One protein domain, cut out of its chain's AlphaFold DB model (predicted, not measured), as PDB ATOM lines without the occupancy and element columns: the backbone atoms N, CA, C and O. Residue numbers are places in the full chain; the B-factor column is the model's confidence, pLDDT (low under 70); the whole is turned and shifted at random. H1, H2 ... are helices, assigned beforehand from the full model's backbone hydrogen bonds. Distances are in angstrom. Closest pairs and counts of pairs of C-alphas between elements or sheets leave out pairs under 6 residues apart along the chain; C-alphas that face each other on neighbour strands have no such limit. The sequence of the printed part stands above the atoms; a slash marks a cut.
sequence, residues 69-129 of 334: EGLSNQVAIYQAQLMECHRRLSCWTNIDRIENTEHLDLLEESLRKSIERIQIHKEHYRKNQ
ATOM      1  N   GLU A  69      47.978  26.321 -10.366       81.69
ATOM      2  CA  GLU A  69      48.470  27.637  -9.963       81.69
ATOM      3  C   GLU A  69      47.458  28.774 -10.200       81.69
ATOM      4  O   GLU A  69      47.252  29.603  -9.320       81.69
ATOM      5  N   GLY A  70      46.757  28.793 -11.339       83.88
ATOM      6  CA  GLY A  70      45.722  29.790 -11.636       83.88
ATOM      7  C   GLY A  70      44.521  29.692 -10.692       83.88
ATOM      8  O   GLY A  70      44.050  30.706 -10.178       83.88
ATOM      9  N   LEU A  71      44.080  28.467 -10.393       85.88
ATOM     10  CA  LEU A  71      43.051  28.209  -9.382       85.88
ATOM     11  C   LEU A  71      43.528  28.592  -7.974       85.88
ATOM     12  O   LEU A  71      42.783  29.221  -7.228       85.88
ATOM     13  N   SER A  72      44.774  28.267  -7.621       87.06
ATOM     14  CA  SER A  72      45.376  28.637  -6.334       87.06
ATOM     15  C   SER A  72      45.458  30.154  -6.157       87.06
ATOM     16  O   SER A  72      45.088  30.672  -5.106       87.06
ATOM     17  N   ASN A  73      45.866  30.885  -7.196       92.75
ATOM     18  CA  ASN A  73      45.896  32.347  -7.191       92.75
ATOM     19  C   ASN A  73      44.492  32.935  -7.026       92.75
ATOM     20  O   ASN A  73      44.297  33.874  -6.258       92.75
ATOM     21  N   GLN A  74      43.493  32.356  -7.691       92.12
ATOM     22  CA  GLN A  74      42.108  32.786  -7.543       92.12
ATOM     23  C   GLN A  74      41.581  32.551  -6.117       92.12
ATOM     24  O   GLN A  74      40.929  33.428  -5.549       92.12
ATOM     25  N   VAL A  75      41.910  31.408  -5.508       93.69
ATOM     26  CA  VAL A  75      41.590  31.129  -4.101       93.69
ATOM     27  C   VAL A  75      42.278  32.132  -3.175       93.69
ATOM     28  O   VAL A  75      41.614  32.679  -2.298       93.69
ATOM     29  N   ALA A  76      43.561  32.434  -3.391       94.25
ATOM     30  CA  ALA A  76      44.298  33.415  -2.595       94.25
ATOM     31  C   ALA A  76      43.668  34.817  -2.678       94.25
ATOM     32  O   ALA A  76      43.507  35.488  -1.659       94.25
ATOM     33  N   ILE A  77      43.232  35.238  -3.872       94.88
ATOM     34  CA  ILE A  77      42.516  36.508  -4.069       94.88
ATOM     35  C   ILE A  77      41.206  36.520  -3.276       94.88
ATOM     36  O   ILE A  77      40.943  37.478  -2.545       94.88
ATOM     37  N   TYR A  78      40.389  35.470  -3.381       95.25
ATOM     38  CA  TYR A  78      39.118  35.413  -2.654       95.25
ATOM     39  C   TYR A  78      39.310  35.334  -1.139       95.25
ATOM     40  O   TYR A  78      38.562  35.969  -0.398       95.25
ATOM     41  N   GLN A  79      40.332  34.624  -0.663       95.38
ATOM     42  CA  GLN A  79      40.694  34.602   0.753       95.38
ATOM     43  C   GLN A  79      41.118  35.989   1.244       95.38
ATOM     44  O   GLN A  79      40.640  36.432   2.285       95.38
ATOM     45  N   ALA A  80      41.948  36.710   0.484       92.81
ATOM     46  CA  ALA A  80      42.342  38.076   0.822       92.81
ATOM     47  C   ALA A  80      41.129  39.022   0.877       92.81
ATOM     48  O   ALA A  80      41.002  39.825   1.803       92.81
ATOM     49  N   GLN A  81      40.197  38.892  -0.071       94.00
ATOM     50  CA  GLN A  81      38.948  39.659  -0.071       94.00
ATOM     51  C   GLN A  81      38.062  39.325   1.134       94.00
ATOM     52  O   GLN A  81      37.533  40.236   1.770       94.00
ATOM     53  N   LEU A  82      37.927  38.042   1.482       93.69
ATOM     54  CA  LEU A  82      37.157  37.593   2.641       93.69
ATOM     55  C   LEU A  82      37.759  38.126   3.948       93.69
ATOM     56  O   LEU A  82      37.032  38.644   4.796       93.69
ATOM     57  N   MET A  83      39.084  38.067   4.084       90.31
ATOM     58  CA  MET A  83      39.809  38.624   5.226       90.31
ATOM     59  C   MET A  83      39.613  40.138   5.343       90.31
ATOM     60  O   MET A  83      39.350  40.637   6.436       90.31
ATOM     61  N   GLU A  84      39.658  40.874   4.232       90.38
ATOM     62  CA  GLU A  84      39.384  42.315   4.233       90.38
ATOM     63  C   GLU A  84      37.923  42.623   4.600       90.38
ATOM     64  O   GLU A  84      37.658  43.556   5.361       90.38
ATOM     65  N   CYS A  85      36.962  41.828   4.123       85.06
ATOM     66  CA  CYS A  85      35.563  41.935   4.534       85.06
ATOM     67  C   CYS A  85      35.393  41.693   6.038       85.06
ATOM     68  O   CYS A  85      34.743  42.499   6.705       85.06
ATOM     69  N   HIS A  86      36.009  40.646   6.587       86.62
ATOM     70  CA  HIS A  86      35.987  40.376   8.026       86.62
ATOM     71  C   HIS A  86      36.630  41.499   8.835       86.62
ATOM     72  O   HIS A  86      36.048  41.937   9.827       86.62
ATOM     73  N   ARG A  87      37.786  42.015   8.398       83.62
ATOM     74  CA  ARG A  87      38.460  43.148   9.043       83.62
ATOM     75  C   ARG A  87      37.557  44.377   9.072       83.62
ATOM     76  O   ARG A  87      37.389  44.981  10.125       83.62
ATOM     77  N   ARG A  88      36.935  44.717   7.937       80.81
ATOM     78  CA  ARG A  88      35.990  45.838   7.845       80.81
ATOM     79  C   ARG A  88      34.810  45.633   8.779       80.81
ATOM     80  O   ARG A  88      34.519  46.540   9.542       80.81
ATOM     81  N   LEU A  89      34.163  44.468   8.741       80.94
ATOM     82  CA  LEU A  89      33.028  44.162   9.615       80.94
ATOM     83  C   LEU A  89      33.410  44.292  11.090       80.94
ATOM     84  O   LEU A  89      32.691  44.959  11.820       80.94
ATOM     85  N   SER A  90      34.570  43.762  11.488       79.56
ATOM     86  CA  SER A  90      35.090  43.844  12.858       79.56
ATOM     87  C   SER A  90      35.163  45.281  13.390       79.56
ATOM     88  O   SER A  90      34.771  45.528  14.529       79.56
ATOM     89  N   CYS A  91      35.576  46.244  12.553       70.38
ATOM     90  CA  CYS A  91      35.606  47.659  12.931       70.38
ATOM     91  C   CYS A  91      34.204  48.214  13.259       70.38
ATOM     92  O   CYS A  91      34.080  49.085  14.112       70.38
ATOM     93  N   TRP A  92      33.141  47.707  12.624       75.12
ATOM     94  CA  TRP A  92      31.767  48.197  12.813       75.12
ATOM     95  C   TRP A  92      30.952  47.412  13.851       75.12
ATOM     96  O   TRP A  92      29.893  47.881  14.257       75.12
ATOM     97  N   THR A  93      31.393  46.234  14.305       71.31
ATOM     98  CA  THR A  93      30.576  45.389  15.201       71.31
ATOM     99  C   THR A  93      30.488  45.917  16.639       71.31
ATOM    100  O   THR A  93      29.590  45.518  17.371       71.31
ATOM    101  N   ASN A  94      31.396  46.805  17.067       66.94
ATOM    102  CA  ASN A  94      31.477  47.295  18.454       66.94
ATOM    103  C   ASN A  94      31.568  48.828  18.545       66.94
ATOM    104  O   ASN A  94      32.384  49.357  19.300       66.94
ATOM    105  N   ILE A  95      30.735  49.543  17.784       69.81
ATOM    106  CA  ILE A  95      30.725  51.018  17.759       69.81
ATOM    107  C   ILE A  95      30.419  51.604  19.147       69.81
ATOM    108  O   ILE A  95      31.021  52.594  19.552       69.81
ATOM    109  N   ASP A  96      29.563  50.934  19.919       68.69
ATOM    110  CA  ASP A  96      29.136  51.391  21.248       68.69
ATOM    111  C   ASP A  96      30.215  51.232  22.340       68.69
ATOM    112  O   ASP A  96      30.016  51.667  23.471       68.69
ATOM    113  N   ARG A  97      31.352  50.590  22.028       65.69
ATOM    114  CA  ARG A  97      32.460  50.316  22.967       65.69
ATOM    115  C   ARG A  97      33.774  50.989  22.562       65.69
ATOM    116  O   ARG A  97      34.841  50.596  23.033       65.69
ATOM    117  N   ILE A  98      33.730  51.950  21.641       71.62
ATOM    118  CA  ILE A  98      34.935  52.647  21.180       71.62
ATOM    119  C   ILE A  98      35.399  53.612  22.280       71.62
ATOM    120  O   ILE A  98      34.910  54.729  22.394       71.62
ATOM    121  N   GLU A  99      36.363  53.167  23.084       72.88
ATOM    122  CA  GLU A  99      37.015  53.979  24.126       72.88
ATOM    123  C   GLU A  99      38.410  54.483  23.702       72.88
ATOM    124  O   GLU A  99      38.986  55.344  24.363       72.88
ATOM    125  N   ASN A 100      38.958  53.966  22.593       80.19
ATOM    126  CA  ASN A 100      40.297  54.289  22.090       80.19
ATOM    127  C   ASN A 100      40.218  55.127  20.799       80.19
ATOM    128  O   ASN A 100      39.549  54.736  19.838       80.19
ATOM    129  N   THR A 101      40.953  56.241  20.757       83.69
ATOM    130  CA  THR A 101      41.107  57.113  19.582       83.69
ATOM    131  C   THR A 101      41.707  56.383  18.379       83.69
ATOM    132  O   THR A 101      41.275  56.612  17.258       83.69
ATOM    133  N   GLU A 102      42.607  55.421  18.591       83.69
ATOM    134  CA  GLU A 102      43.215  54.633  17.505       83.69
ATOM    135  C   GLU A 102      42.180  53.760  16.771       83.69
ATOM    136  O   GLU A 102      42.266  53.537  15.563       83.69
ATOM    137  N   HIS A 103      41.166  53.262  17.487       80.75
ATOM    138  CA  HIS A 103      40.083  52.490  16.876       80.75
ATOM    139  C   HIS A 103      39.168  53.398  16.038       80.75
ATOM    140  O   HIS A 103      38.689  52.988  14.978       80.75
ATOM    141  N   LEU A 104      38.978  54.648  16.469       84.06
ATOM    142  CA  LEU A 104      38.260  55.656  15.695       84.06
ATOM    143  C   LEU A 104      39.008  56.004  14.397       84.06
ATOM    144  O   LEU A 104      38.379  56.051  13.340       84.06
ATOM    145  N   ASP A 105      40.336  56.136  14.450       85.25
ATOM    146  CA  ASP A 105      41.171  56.390  13.268       85.25
ATOM    147  C   ASP A 105      41.066  55.248  12.238       85.25
ATOM    148  O   ASP A 105      40.918  55.479  11.035       85.25
ATOM    149  N   LEU A 106      41.061  53.988  12.695       85.12
ATOM    150  CA  LEU A 106      40.873  52.818  11.822       85.12
ATOM    151  C   LEU A 106      39.491  52.793  11.148       85.12
ATOM    152  O   LEU A 106      39.366  52.361   9.994       85.12
ATOM    153  N   LEU A 107      38.454  53.244  11.855       84.38
ATOM    154  CA  LEU A 107      37.097  53.374  11.330       84.38
ATOM    155  C   LEU A 107      36.988  54.487  10.292       84.38
ATOM    156  O   LEU A 107      36.421  54.265   9.218       84.38
ATOM    157  N   GLU A 108      37.567  55.650  10.587       89.94
ATOM    158  CA  GLU A 108      37.635  56.775   9.660       89.94
ATOM    159  C   GLU A 108      38.354  56.366   8.369       89.94
ATOM    160  O   GLU A 108      37.827  56.564   7.272       89.94
ATOM    161  N   GLU A 109      39.510  55.714   8.485       89.50
ATOM    162  CA  GLU A 109      40.294  55.261   7.337       89.50
ATOM    163  C   GLU A 109      39.551  54.189   6.520       89.50
ATOM    164  O   GLU A 109      39.551  54.200   5.285       89.50
ATOM    165  N   SER A 110      38.840  53.278   7.192       87.12
ATOM    166  CA  SER A 110      37.973  52.298   6.530       87.12
ATOM    167  C   SER A 110      36.828  52.969   5.758       87.12
ATOM    168  O   SER A 110      36.525  52.571   4.625       87.12
ATOM    169  N   LEU A 111      36.200  53.996   6.339       88.56
ATOM    170  CA  LEU A 111      35.129  54.756   5.698       88.56
ATOM    171  C   LEU A 111      35.656  55.544   4.493       88.56
ATOM    172  O   LEU A 111      35.074  55.460   3.408       88.56
ATOM    173  N   ARG A 112      36.794  56.226   4.652       94.38
ATOM    174  CA  ARG A 112      37.491  56.974   3.597       94.38
ATOM    175  C   ARG A 112      37.786  56.087   2.387       94.38
ATOM    176  O   ARG A 112      37.331  56.392   1.286       94.38
ATOM    177  N   LYS A 113      38.423  54.929   2.605       90.31
ATOM    178  CA  LYS A 113      38.692  53.932   1.551       90.31
ATOM    179  C   LYS A 113      37.413  53.405   0.900       90.31
ATOM    180  O   LYS A 113      37.394  53.089  -0.288       90.31
ATOM    181  N   SER A 114      36.323  53.270   1.658       88.50
ATOM    182  CA  SER A 114      35.040  52.830   1.099       88.50
ATOM    183  C   SER A 114      34.426  53.872   0.168       88.50
ATOM    184  O   SER A 114      33.935  53.512  -0.902       88.50
ATOM    185  N   ILE A 115      34.479  55.148   0.548       93.69
ATOM    186  CA  ILE A 115      33.996  56.259  -0.276       93.69
ATOM    187  C   ILE A 115      34.835  56.378  -1.551       93.69
ATOM    188  O   ILE A 115      34.270  56.506  -2.635       93.69
ATOM    189  N   GLU A 116      36.157  56.263  -1.444       94.94
ATOM    190  CA  GLU A 116      37.069  56.290  -2.591       94.94
ATOM    191  C   GLU A 116      36.734  55.191  -3.612       94.94
ATOM    192  O   GLU A 116      36.538  55.476  -4.794       94.94
ATOM    193  N   ARG A 117      36.543  53.943  -3.158       91.06
ATOM    194  CA  ARG A 117      36.117  52.841  -4.039       91.06
ATOM    195  C   ARG A 117      34.793  53.136  -4.743       91.06
ATOM    196  O   ARG A 117      34.663  52.858  -5.933       91.06
ATOM    197  N   ILE A 118      33.818  53.712  -4.035       94.19
ATOM    198  CA  ILE A 118      32.526  54.101  -4.623       94.19
ATOM    199  C   ILE A 118      32.719  55.187  -5.687       94.19
ATOM    200  O   ILE A 118      32.085  55.127  -6.741       94.19
ATOM    201  N   GLN A 119      33.586  56.171  -5.447       93.12
ATOM    202  CA  GLN A 119      33.870  57.236  -6.409       93.12
ATOM    203  C   GLN A 119      34.527  56.696  -7.680       93.12
ATOM    204  O   GLN A 119      34.043  57.002  -8.770       93.12
ATOM    205  N   ILE A 120      35.548  55.845  -7.541       92.00
ATOM    206  CA  ILE A 120      36.223  55.181  -8.667       92.00
ATOM    207  C   ILE A 120      35.216  54.367  -9.480       92.00
ATOM    208  O   ILE A 120      35.159  54.478 -10.705       92.00
ATOM    209  N   HIS A 121      34.366  53.589  -8.804       87.06
ATOM    210  CA  HIS A 121      33.331  52.799  -9.465       87.06
ATOM    211  C   HIS A 121      32.342  53.699 -10.210       87.06
ATOM    212  O   HIS A 121      32.066  53.481 -11.385       87.06
ATOM    213  N   LYS A 122      31.866  54.777  -9.580       89.44
ATOM    214  CA  LYS A 122      30.960  55.744 -10.215       89.44
ATOM    215  C   LYS A 122      31.590  56.403 -11.445       89.44
ATOM    216  O   LYS A 122      30.915  56.585 -12.457       89.44
ATOM    217  N   GLU A 123      32.869  56.758 -11.376       88.44
ATOM    218  CA  GLU A 123      33.614  57.323 -12.500       88.44
ATOM    219  C   GLU A 123      33.772  56.311 -13.642       88.44
ATOM    220  O   GLU A 123      33.534  56.652 -14.800       88.44
ATOM    221  N   HIS A 124      34.096  55.057 -13.325       85.75
ATOM    222  CA  HIS A 124      34.193  53.974 -14.300       85.75
ATOM    223  C   HIS A 124      32.856  53.724 -15.017       85.75
ATOM    224  O   HIS A 124      32.815  53.646 -16.243       85.75
ATOM    225  N   TYR A 125      31.738  53.695 -14.284       77.31
ATOM    226  CA  TYR A 125      30.406  53.571 -14.888       77.31
ATOM    227  C   TYR A 125      30.063  54.758 -15.780       77.31
ATOM    228  O   TYR A 125      29.514  54.566 -16.861       77.31
ATOM    229  N   ARG A 126      30.418  55.978 -15.369       74.75
ATOM    230  CA  ARG A 126      30.208  57.176 -16.188       74.75
ATOM    231  C   ARG A 126      31.002  57.121 -17.495       74.75
ATOM    232  O   ARG A 126      30.477  57.505 -18.532       74.75
ATOM    233  N   LYS A 127      32.252  56.649 -17.448       75.94
ATOM    234  CA  LYS A 127      33.123  56.517 -18.628       75.94
ATOM    235  C   LYS A 127      32.638  55.424 -19.585       75.94
ATOM    236  O   LYS A 127      32.694  55.621 -20.792       75.94
ATOM    237  N   ASN A 128      32.103  54.323 -19.058       66.56
ATOM    238  CA  ASN A 128      31.661  53.182 -19.867       66.56
ATOM    239  C   ASN A 128      30.202  53.270 -20.350       66.56
ATOM    240  O   ASN A 128      29.846  52.581 -21.298       66.56
ATOM    241  N   GLN A 129      29.357  54.118 -19.748       60.59
ATOM    242  CA  GLN A 129      27.999  54.402 -20.248       60.59
ATOM    243  C   GLN A 129      27.975  55.323 -21.482       60.59
ATOM    244  O   GLN A 129      26.916  55.531 -22.065       60.59
TER     245      GLN A 129
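AT A GLANCE: This is residues 69 to 129 of the 334 residues of a protein of Arabidopsis thaliana (UniProt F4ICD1). Two long helices, H1 and then H2, make an open V, joined at its point by a short loop, residues 93 to 100. The helices meet only near that point, and their other ends spread apart and stand free. The printed part has 61 residues with two named helices and no named strand; its class is all helix. It is flat, with spans of 42 by 34 by 15 A, and only just loose, close to extended, with a radius of gyration of the C-alphas of 15.7 A.

IN THESE COORDINATES: H1 is residues 69 to 92, 34.9 A long, from C-alpha 69 at (48.470, 27.637, -9.963). H2 is residues 101 to 128, 40.8 A long, ending with C-alpha 128 at (31.661, 53.182, -19.867).

HOW THE PARTS SIT: H1 touches H2 with residues 88 to 92 alone, and H2 touches H1 with residues 103 to 110 alone. Their closest C-alphas, those of Cys 91 and Leu 107, are 6.1 A apart. They run opposite ways at a steep tilt of 54 degrees. In H2 every O i to N i+4 pair is within hydrogen-bond range; in H1, 19 of 20 are.

THE WHOLE: The two C-alphas farthest apart, those of Glu 99 and Gln 129, are 45.3 A apart. The printed part has no cut, and the link from H1 to H2 is short. Mean pLDDT of the printed part is 84.4; residues 94 to 97 and 128 to 129 are under 70.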